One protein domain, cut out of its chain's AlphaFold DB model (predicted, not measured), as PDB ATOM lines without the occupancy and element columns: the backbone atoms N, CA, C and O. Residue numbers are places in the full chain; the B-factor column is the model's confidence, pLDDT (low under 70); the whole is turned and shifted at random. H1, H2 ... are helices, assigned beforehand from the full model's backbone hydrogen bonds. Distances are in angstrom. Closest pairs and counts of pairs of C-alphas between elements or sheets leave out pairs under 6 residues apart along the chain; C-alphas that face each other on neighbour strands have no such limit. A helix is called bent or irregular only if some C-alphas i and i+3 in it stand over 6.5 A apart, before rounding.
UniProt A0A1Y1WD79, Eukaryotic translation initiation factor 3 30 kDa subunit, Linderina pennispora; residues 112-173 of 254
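AT A GLANCE: This is residues 112 to 173 of the 254 residues of the protein "Eukaryotic translation initiation factor 3 30 kDa subunit" of Linderina pennispora (UniProt A0A1Y1WD79). The picture is an open, drawn-out chain of three helices: the long helix H1 sticks out as a free arm, the short helix H2 follows it, and H3 stands across the far end, packed on the later part of H2. The only contact between helices is that one between H2 and H3, while H1 touches no helix. The printed part has 62 residues with three named helices, H1, H2 and H3 in that order, and no named strand, and its class is all helix. The whole is extended, with a radius of gyration of the C-alphas of 19.0 A, and flat, its C-alphas spanning 56 by 33 by 14 A.

HOW THE PARTS SIT: Start at Lys 112 and read along H1, residues 112 to 132; it stands free along its whole length. Past the tight link of three residues you come to H2, residues 136 to 147, and H1 and H2 are apart. Go on over the second tight link, five residues, into H3, residues 153 to 168. Here H2 and H3 touch, with 5 pairs of C-alphas within 8 A; look for the closest pair, the C-alphas of Val 141 and Ala 162, 6.9 A apart. H2 touches H3 with residues 141 to 145 alone, and H3 touches H2 with residues 159 to 163 alone. Their lines stand at a steep tilt of 62 degrees, they run opposite ways, and their centres are 11.9 A apart. H1 and H3 are apart. In H1, H2 and H3 every pair of O i and N i+4 is within hydrogen-bond range.

IN THESE COORDINATES: Find C-alpha 112 at (104.155, 143.258, 107.106); from there H1 runs 29.4 A to C-alpha 132 at (104.798, 119.113, 123.937). It is the longest helix, with 21 residues. H2 begins at C-alpha 136 and reaches C-alpha 147 after 15.7 A. H3 runs 22.3 A from Gln 153 to Gln 168, whose C-alpha you find at (102.629, 95.986, 132.427). No helix is bent.

THE WHOLE: The two C-alphas farthest apart are those of Lys 112 and Gln 173, the first and last printed residues, at 57.7 A. Residues 112 to 140, of which 112 to 132 belong to H1 and 136 to 140 to H2, stand free, and so do residues 167 to 173. The printed part has no cut, and no link is long. The mean pLDDT of the printed part is 80.7; look at the B-factor column of residues 134 to 149 and you will find the 16 residues under 70, and H2 has a mean of 60.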
ATOM      1  N   LYS A 112     105.425 143.975 106.890       86.88
ATOM      2  CA  LYS A 112     104.155 143.258 107.106       86.88
ATOM      3  C   LYS A 112     104.336 141.738 107.050       86.88
ATOM      4  O   LYS A 112     103.748 141.016 107.856       86.88
ATOM      5  N   LEU A 113     105.175 141.238 106.142       86.75
ATOM      6  CA  LEU A 113     105.521 139.818 106.051       86.75
ATOM      7  C   LEU A 113     106.288 139.350 107.296       86.75
ATOM      8  O   LEU A 113     106.007 138.271 107.818       86.75
ATOM      9  N   GLN A 114     107.230 140.156 107.788       86.75
ATOM     10  CA  GLN A 114     107.970 139.876 109.019       86.75
ATOM     11  C   GLN A 114     107.051 139.875 110.243       86.75
ATOM     12  O   GLN A 114     107.115 138.938 111.036       86.75
ATOM     13  N   ALA A 115     106.146 140.850 110.361       88.75
ATOM     14  CA  ALA A 115     105.155 140.895 111.435       88.75
ATOM     15  C   ALA A 115     104.241 139.657 111.416       88.75
ATOM     16  O   ALA A 115     104.044 139.015 112.447       88.75
ATOM     17  N   ARG A 116     103.764 139.246 110.231       90.00
ATOM     18  CA  ARG A 116     102.969 138.019 110.070       90.00
ATOM     19  C   ARG A 116     103.763 136.764 110.434       90.00
ATOM     20  O   ARG A 116     103.224 135.874 111.082       90.00
ATOM     21  N   ARG A 117     105.036 136.671 110.035       92.12
ATOM     22  CA  ARG A 117     105.912 135.545 110.410       92.12
ATOM     23  C   ARG A 117     106.160 135.495 111.912       92.12
ATOM     24  O   ARG A 117     106.138 134.407 112.467       92.12
ATOM     25  N   ALA A 118     106.358 136.641 112.559       91.81
ATOM     26  CA  ALA A 118     106.522 136.721 114.007       91.81
ATOM     27  C   ALA A 118     105.253 136.259 114.741       91.81
ATOM     28  O   ALA A 118     105.353 135.502 115.702       91.81
ATOM     29  N   GLN A 119     104.073 136.640 114.244       91.62
ATOM     30  CA  GLN A 119     102.797 136.164 114.776       91.62
ATOM     31  C   GLN A 119     102.646 134.647 114.610       91.62
ATOM     32  O   GLN A 119     102.415 133.953 115.593       91.62
ATOM     33  N   VAL A 120     102.874 134.112 113.405       93.44
ATOM     34  CA  VAL A 120     102.818 132.660 113.154       93.44
ATOM     35  C   VAL A 120     103.842 131.904 114.001       93.44
ATOM     36  O   VAL A 120     103.535 130.827 114.492       93.44
ATOM     37  N   ALA A 121     105.045 132.447 114.200       93.62
ATOM     38  CA  ALA A 121     106.062 131.825 115.043       93.62
ATOM     39  C   ALA A 121     105.655 131.808 116.525       93.62
ATOM     40  O   ALA A 121     105.866 130.802 117.193       93.62
ATOM     41  N   SER A 122     105.045 132.888 117.021       94.50
ATOM     42  CA  SER A 122     104.491 132.945 118.380       94.50
ATOM     43  C   SER A 122     103.362 131.933 118.562       94.50
ATOM     44  O   SER A 122     103.336 131.212 119.557       94.50
ATOM     45  N   ASP A 123     102.449 131.856 117.594       94.50
ATOM     46  CA  ASP A 123     101.344 130.900 117.620       94.50
ATOM     47  C   ASP A 123     101.873 129.463 117.544       94.50
ATOM     48  O   ASP A 123     101.451 128.625 118.335       94.50
ATOM     49  N   LEU A 124     102.853 129.183 116.675       93.06
ATOM     50  CA  LEU A 124     103.506 127.875 116.592       93.06
ATOM     51  C   LEU A 124     104.166 127.493 117.913       93.06
ATOM     52  O   LEU A 124     103.886 126.410 118.406       93.06
ATOM     53  N   GLN A 125     104.954 128.375 118.530       92.19
ATOM     54  CA  GLN A 125     105.581 128.096 119.827       92.19
ATOM     55  C   GLN A 125     104.553 127.839 120.932       92.19
ATOM     56  O   GLN A 125     104.739 126.939 121.745       92.19
ATOM     57  N   ASN A 126     103.444 128.583 120.946       93.12
ATOM     58  CA  ASN A 126     102.350 128.342 121.883       93.12
ATOM     59  C   ASN A 126     101.686 126.978 121.627       93.12
ATOM     60  O   ASN A 126     101.474 126.204 122.557       93.12
ATOM     61  N   THR A 127     101.410 126.629 120.365       90.12
ATOM     62  CA  THR A 127     100.895 125.290 120.043       90.12
ATOM     63  C   THR A 127     101.897 124.195 120.399       90.12
ATOM     64  O   THR A 127     101.502 123.179 120.957       90.12
ATOM     65  N   GLU A 128     103.188 124.399 120.145       89.00
ATOM     66  CA  GLU A 128     104.243 123.457 120.503       89.00
ATOM     67  C   GLU A 128     104.299 123.238 122.012       89.00
ATOM     68  O   GLU A 128     104.394 122.091 122.419       89.00
ATOM     69  N   ASP A 129     104.160 124.271 122.845       88.81
ATOM     70  CA  ASP A 129     104.115 124.124 124.307       88.81
ATOM     71  C   ASP A 129     102.860 123.357 124.772       88.81
ATOM     72  O   ASP A 129     102.941 122.435 125.588       88.81
ATOM     73  N   LEU A 130     101.698 123.643 124.172       87.12
ATOM     74  CA  LEU A 130     100.447 122.925 124.452       87.12
ATOM     75  C   LEU A 130     100.493 121.449 124.009       87.12
ATOM     76  O   LEU A 130      99.917 120.587 124.677       87.12
ATOM     77  N   PHE A 131     101.177 121.139 122.904       82.94
ATOM     78  CA  PHE A 131     101.309 119.781 122.368       82.94
ATOM     79  C   PHE A 131     102.582 119.052 122.826       82.94
ATOM     80  O   PHE A 131     102.646 117.832 122.692       82.94
ATOM     81  N   ALA A 132     103.564 119.726 123.431       79.31
ATOM     82  CA  ALA A 132     104.798 119.113 123.937       79.31
ATOM     83  C   ALA A 132     104.531 118.102 125.062       79.31
ATOM     84  O   ALA A 132     105.283 117.141 125.228       79.31
ATOM     85  N   GLY A 133     103.441 118.289 125.814       71.69
ATOM     86  CA  GLY A 133     102.966 117.340 126.823       71.69
ATOM     87  C   GLY A 133     102.191 116.144 126.254       71.69
ATOM     88  O   GLY A 133     102.028 115.140 126.948       71.69
ATOM     89  N   LEU A 134     101.732 116.219 125.001       68.81
ATOM     90  CA  LEU A 134     101.074 115.122 124.298       68.81
ATOM     91  C   LEU A 134     102.124 114.386 123.466       68.81
ATOM     92  O   LEU A 134     102.409 114.736 122.321       68.81
ATOM     93  N   THR A 135     102.717 113.328 124.021       61.44
ATOM     94  CA  THR A 135     103.537 112.476 123.165       61.44
ATOM     95  C   THR A 135     102.620 111.813 122.140       61.44
ATOM     96  O   THR A 135     101.626 111.179 122.488       61.44
ATOM     97  N   VAL A 136     102.964 111.932 120.856       60.12
ATOM     98  CA  VAL A 136     102.256 111.272 119.742       60.12
ATOM     99  C   VAL A 136     102.108 109.760 119.984       60.12
ATOM    100  O   VAL A 136     101.199 109.128 119.466       60.12
ATOM    101  N   LYS A 137     102.961 109.177 120.832       58.66
ATOM    102  CA  LYS A 137     102.891 107.777 121.256       58.66
ATOM    103  C   LYS A 137     101.730 107.501 122.215       58.66
ATOM    104  O   LYS A 137     101.124 106.444 122.106       58.66
ATOM    105  N   ASP A 138     101.398 108.410 123.128       58.62
ATOM    106  CA  ASP A 138     100.313 108.190 124.092       58.62
ATOM    107  C   ASP A 138      98.932 108.283 123.431       58.62
ATOM    108  O   ASP A 138      98.050 107.482 123.750       58.62
ATOM    109  N   THR A 139      98.757 109.187 122.461       57.41
ATOM    110  CA  THR A 139      97.530 109.258 121.651       57.41
ATOM    111  C   THR A 139      97.457 108.122 120.641       57.41
ATOM    112  O   THR A 139      96.444 107.434 120.593       57.41
ATOM    113  N   GLN A 140      98.546 107.814 119.927       57.19
ATOM    114  CA  GLN A 140      98.556 106.683 118.997       57.19
ATOM    115  C   GLN A 140      98.306 105.352 119.701       57.19
ATOM    116  O   GLN A 140      97.549 104.555 119.178       57.19
ATOM    117  N   VAL A 141      98.864 105.083 120.885       55.97
ATOM    118  CA  VAL A 141      98.616 103.807 121.584       55.97
ATOM    119  C   VAL A 141      97.165 103.697 122.065       55.97
ATOM    120  O   VAL A 141      96.583 102.616 121.981       55.97
ATOM    121  N   ALA A 142      96.555 104.791 122.532       57.38
ATOM    122  CA  ALA A 142      95.141 104.799 122.903       57.38
ATOM    123  C   ALA A 142      94.223 104.651 121.674       57.38
ATOM    124  O   ALA A 142      93.286 103.855 121.705       57.38
ATOM    125  N   ASP A 143      94.530 105.335 120.572       58.47
ATOM    126  CA  ASP A 143      93.748 105.281 119.334       58.47
ATOM    127  C   ASP A 143      93.913 103.937 118.606       58.47
ATOM    128  O   ASP A 143      92.941 103.382 118.102       58.47
ATOM    129  N   VAL A 144      95.106 103.341 118.619       59.69
ATOM    130  CA  VAL A 144      95.405 102.006 118.066       59.69
ATOM    131  C   VAL A 144      94.628 100.926 118.820       59.69
ATOM    132  O   VAL A 144      94.023 100.062 118.192       59.69
ATOM    133  N   LEU A 145      94.581 100.975 120.154       64.81
ATOM    134  CA  LEU A 145      93.839  99.982 120.940       64.81
ATOM    135  C   LEU A 145      92.318 100.096 120.772       64.81
ATOM    136  O   LEU A 145      91.633  99.078 120.820       64.81
ATOM    137  N   ASN A 146      91.799 101.308 120.567       66.94
ATOM    138  CA  ASN A 146      90.360 101.546 120.425       66.94
ATOM    139  C   ASN A 146      89.853 101.407 118.975       66.94
ATOM    140  O   ASN A 146      88.657 101.206 118.775       66.94
ATOM    141  N   THR A 147      90.734 101.497 117.971       65.56
ATOM    142  CA  THR A 147      90.338 101.580 116.548       65.56
ATOM    143  C   THR A 147      90.789 100.379 115.709       65.56
ATOM    144  O   THR A 147      90.216 100.123 114.647       65.56
ATOM    145  N   ILE A 148      91.792  99.608 116.144       65.50
ATOM    146  CA  ILE A 148      92.274  98.457 115.371       65.50
ATOM    147  C   ILE A 148      91.366  97.248 115.595       65.50
ATOM    148  O   ILE A 148      91.272  96.704 116.690       65.50
ATOM    149  N   ASN A 149      90.754  96.786 114.506       69.81
ATOM    150  CA  ASN A 149      90.158  95.459 114.395       69.81
ATOM    151  C   ASN A 149      91.160  94.551 113.668       69.81
ATOM    152  O   ASN A 149      91.132  94.519 112.433       69.81
ATOM    153  N   PRO A 150      92.061  93.854 114.385       78.56
ATOM    154  CA  PRO A 150      93.094  93.055 113.742       78.56
ATOM    155  C   PRO A 150      92.443  91.896 112.977       78.56
ATOM    156  O   PRO A 150      91.626  91.150 113.520       78.56
ATOM    157  N   LYS A 151      92.786  91.754 111.696       78.12
ATOM    158  CA  LYS A 151      92.320  90.658 110.829       78.12
ATOM    159  C   LYS A 151      93.462  89.747 110.400       78.12
ATOM    160  O   LYS A 151      93.216  88.583 110.085       78.12
ATOM    161  N   THR A 152      94.695  90.248 110.394       86.31
ATOM    162  CA  THR A 152      95.882  89.468 110.029       86.31
ATOM    163  C   THR A 152      96.691  89.059 111.259       86.31
ATOM    164  O   THR A 152      96.661  89.712 112.298       86.31
ATOM    165  N   GLN A 153      97.438  87.956 111.155       85.81
ATOM    166  CA  GLN A 153      98.253  87.453 112.268       85.81
ATOM    167  C   GLN A 153      99.308  88.475 112.734       85.81
ATOM    168  O   GLN A 153      99.547  88.595 113.931       85.81
ATOM    169  N   ALA A 154      99.888  89.242 111.804       85.75
ATOM    170  CA  ALA A 154     100.857  90.289 112.124       85.75
ATOM    171  C   ALA A 154     100.221  91.446 112.920       85.75
ATOM    172  O   ALA A 154     100.787  91.888 113.916       85.75
ATOM    173  N   GLU A 155      99.009  91.869 112.549       84.31
ATOM    174  CA  GLU A 155      98.249  92.880 113.299       84.31
ATOM    175  C   GLU A 155      97.894  92.389 114.711       84.31
ATOM    176  O   GLU A 155      97.955  93.156 115.671       84.31
ATOM    177  N   PHE A 156      97.572  91.098 114.871       87.00
ATOM    178  CA  PHE A 156      97.350  90.504 116.194       87.00
ATOM    179  C   PHE A 156      98.610  90.531 117.070       87.00
ATOM    180  O   PHE A 156      98.498  90.725 118.283       87.00
ATOM    181  N   ASP A 157      99.803  90.372 116.491       88.69
ATOM    182  CA  ASP A 157     101.064  90.461 117.234       88.69
ATOM    183  C   ASP A 157     101.372  91.897 117.686       88.69
ATOM    184  O   ASP A 157     101.856  92.104 118.804       88.69
ATOM    185  N   GLU A 158     101.072  92.897 116.859       86.69
ATOM    186  CA  GLU A 158     101.193  94.316 117.216       86.69
ATOM    187  C   GLU A 158     100.188  94.710 118.304       86.69
ATOM    188  O   GLU A 158     100.573  95.283 119.329       86.69
ATOM    189  N   PHE A 159      98.925  94.300 118.152       85.50
ATOM    190  CA  PHE A 159      97.875  94.511 119.146       85.50
ATOM    191  C   PHE A 159      98.216  93.847 120.486       85.50
ATOM    192  O   PHE A 159      98.107  94.464 121.549       85.50
ATOM    193  N   ARG A 160      98.730  92.609 120.454       87.56
ATOM    194  CA  ARG A 160      99.209  91.903 121.648       87.56
ATOM    195  C   ARG A 160     100.308  92.689 122.362       87.56
ATOM    196  O   ARG A 160     100.267  92.785 123.587       87.56
ATOM    197  N   LYS A 161     101.294  93.232 121.641       89.19
ATOM    198  CA  LYS A 161     102.390  94.015 122.245       89.19
ATOM    199  C   LYS A 161     101.869  95.287 122.915       89.19
ATOM    200  O   LYS A 161     102.241  95.542 124.059       89.19
ATOM    201  N   ALA A 162     100.976  96.022 122.253       86.44
ATOM    202  CA  ALA A 162     100.366  97.232 122.807       86.44
ATOM    203  C   ALA A 162      99.556  96.943 124.088       86.44
ATOM    204  O   ALA A 162      99.710  97.639 125.095       86.44
ATOM    205  N   LEU A 163      98.756  95.867 124.098       86.12
ATOM    206  CA  LEU A 163      98.023  95.428 125.292       86.12
ATOM    207  C   LEU A 163      98.960  95.032 126.435       86.12
ATOM    208  O   LEU A 163      98.739  95.423 127.581       86.12
ATOM    209  N   VAL A 164     100.018  94.273 126.138       88.75
ATOM    210  CA  VAL A 164     101.000  93.861 127.149       88.75
ATOM    211  C   VAL A 164     101.687  95.077 127.759       88.75
ATOM    212  O   VAL A 164     101.800  95.136 128.980       88.75
ATOM    213  N   GLU A 165     102.091  96.066 126.962       88.56
ATOM    214  CA  GLU A 165     102.704  97.292 127.482       88.56
ATOM    215  C   GLU A 165     101.744  98.044 128.418       88.56
ATOM    216  O   GLU A 165     102.127  98.466 129.514       88.56
ATOM    217  N   ARG A 166     100.467  98.162 128.031       85.19
ATOM    218  CA  ARG A 166      99.447  98.820 128.855       85.19
ATOM    219  C   ARG A 166      99.212  98.085 130.175       85.19
ATOM    220  O   ARG A 166      99.135  98.732 131.217       85.19
ATOM    221  N   ILE A 167      99.133  96.758 130.142       87.31
ATOM    222  CA  ILE A 167      98.929  95.917 131.331       87.31
ATOM    223  C   ILE A 167     100.191  95.881 132.208       87.31
ATOM    224  O   ILE A 167     100.101  95.843 133.429       87.31
ATOM    225  N   GLN A 168     101.394  95.934 131.638       86.81
ATOM    226  CA  GLN A 168     102.629  95.986 132.427       86.81
ATOM    227  C   GLN A 168     102.780  97.302 133.195       86.81
ATOM    228  O   GLN A 168     103.341  97.299 134.289       86.81
ATOM    229  N   LYS A 169     102.224  98.417 132.702       86.19
ATOM    230  CA  LYS A 169     102.182  99.684 133.460       86.19
ATOM    231  C   LYS A 169     101.405  99.547 134.779       86.19
ATOM    232  O   LYS A 169     101.715 100.253 135.735       86.19
ATOM    233  N   THR A 170     100.456  98.611 134.878       82.31
ATOM    234  CA  THR A 170      99.662  98.366 136.097       82.31
ATOM    235  C   THR A 170     100.239  97.280 137.013       82.31
ATOM    236  O   THR A 170      99.650  96.988 138.053       82.31
ATOM    237  N   GLN A 171     101.426  96.733 136.710       84.81
ATOM    238  CA  GLN A 171     102.065  95.662 137.497       84.81
ATOM    239  C   GLN A 171     102.373  96.034 138.957       84.81
ATOM    240  O   GLN A 171     102.531  95.158 139.802       84.81
ATOM    241  N   SER A 172     102.487  97.329 139.264       84.88
ATOM    242  CA  SER A 172     102.785  97.831 140.612       84.88
ATOM    243  C   SER A 172     101.584  97.774 141.560       84.88
ATOM    244  O   SER A 172     101.733  97.980 142.766       84.88
ATOM    245  N   GLN A 173     100.384  97.502 141.042       85.12
ATOM    246  CA  GLN A 173      99.169  97.454 141.840       85.12
ATOM    247  C   GLN A 173      99.066  96.137 142.619       85.12
ATOM    248  O   GLN A 173      99.287  95.051 142.089       85.12
TER     249      GLN A 173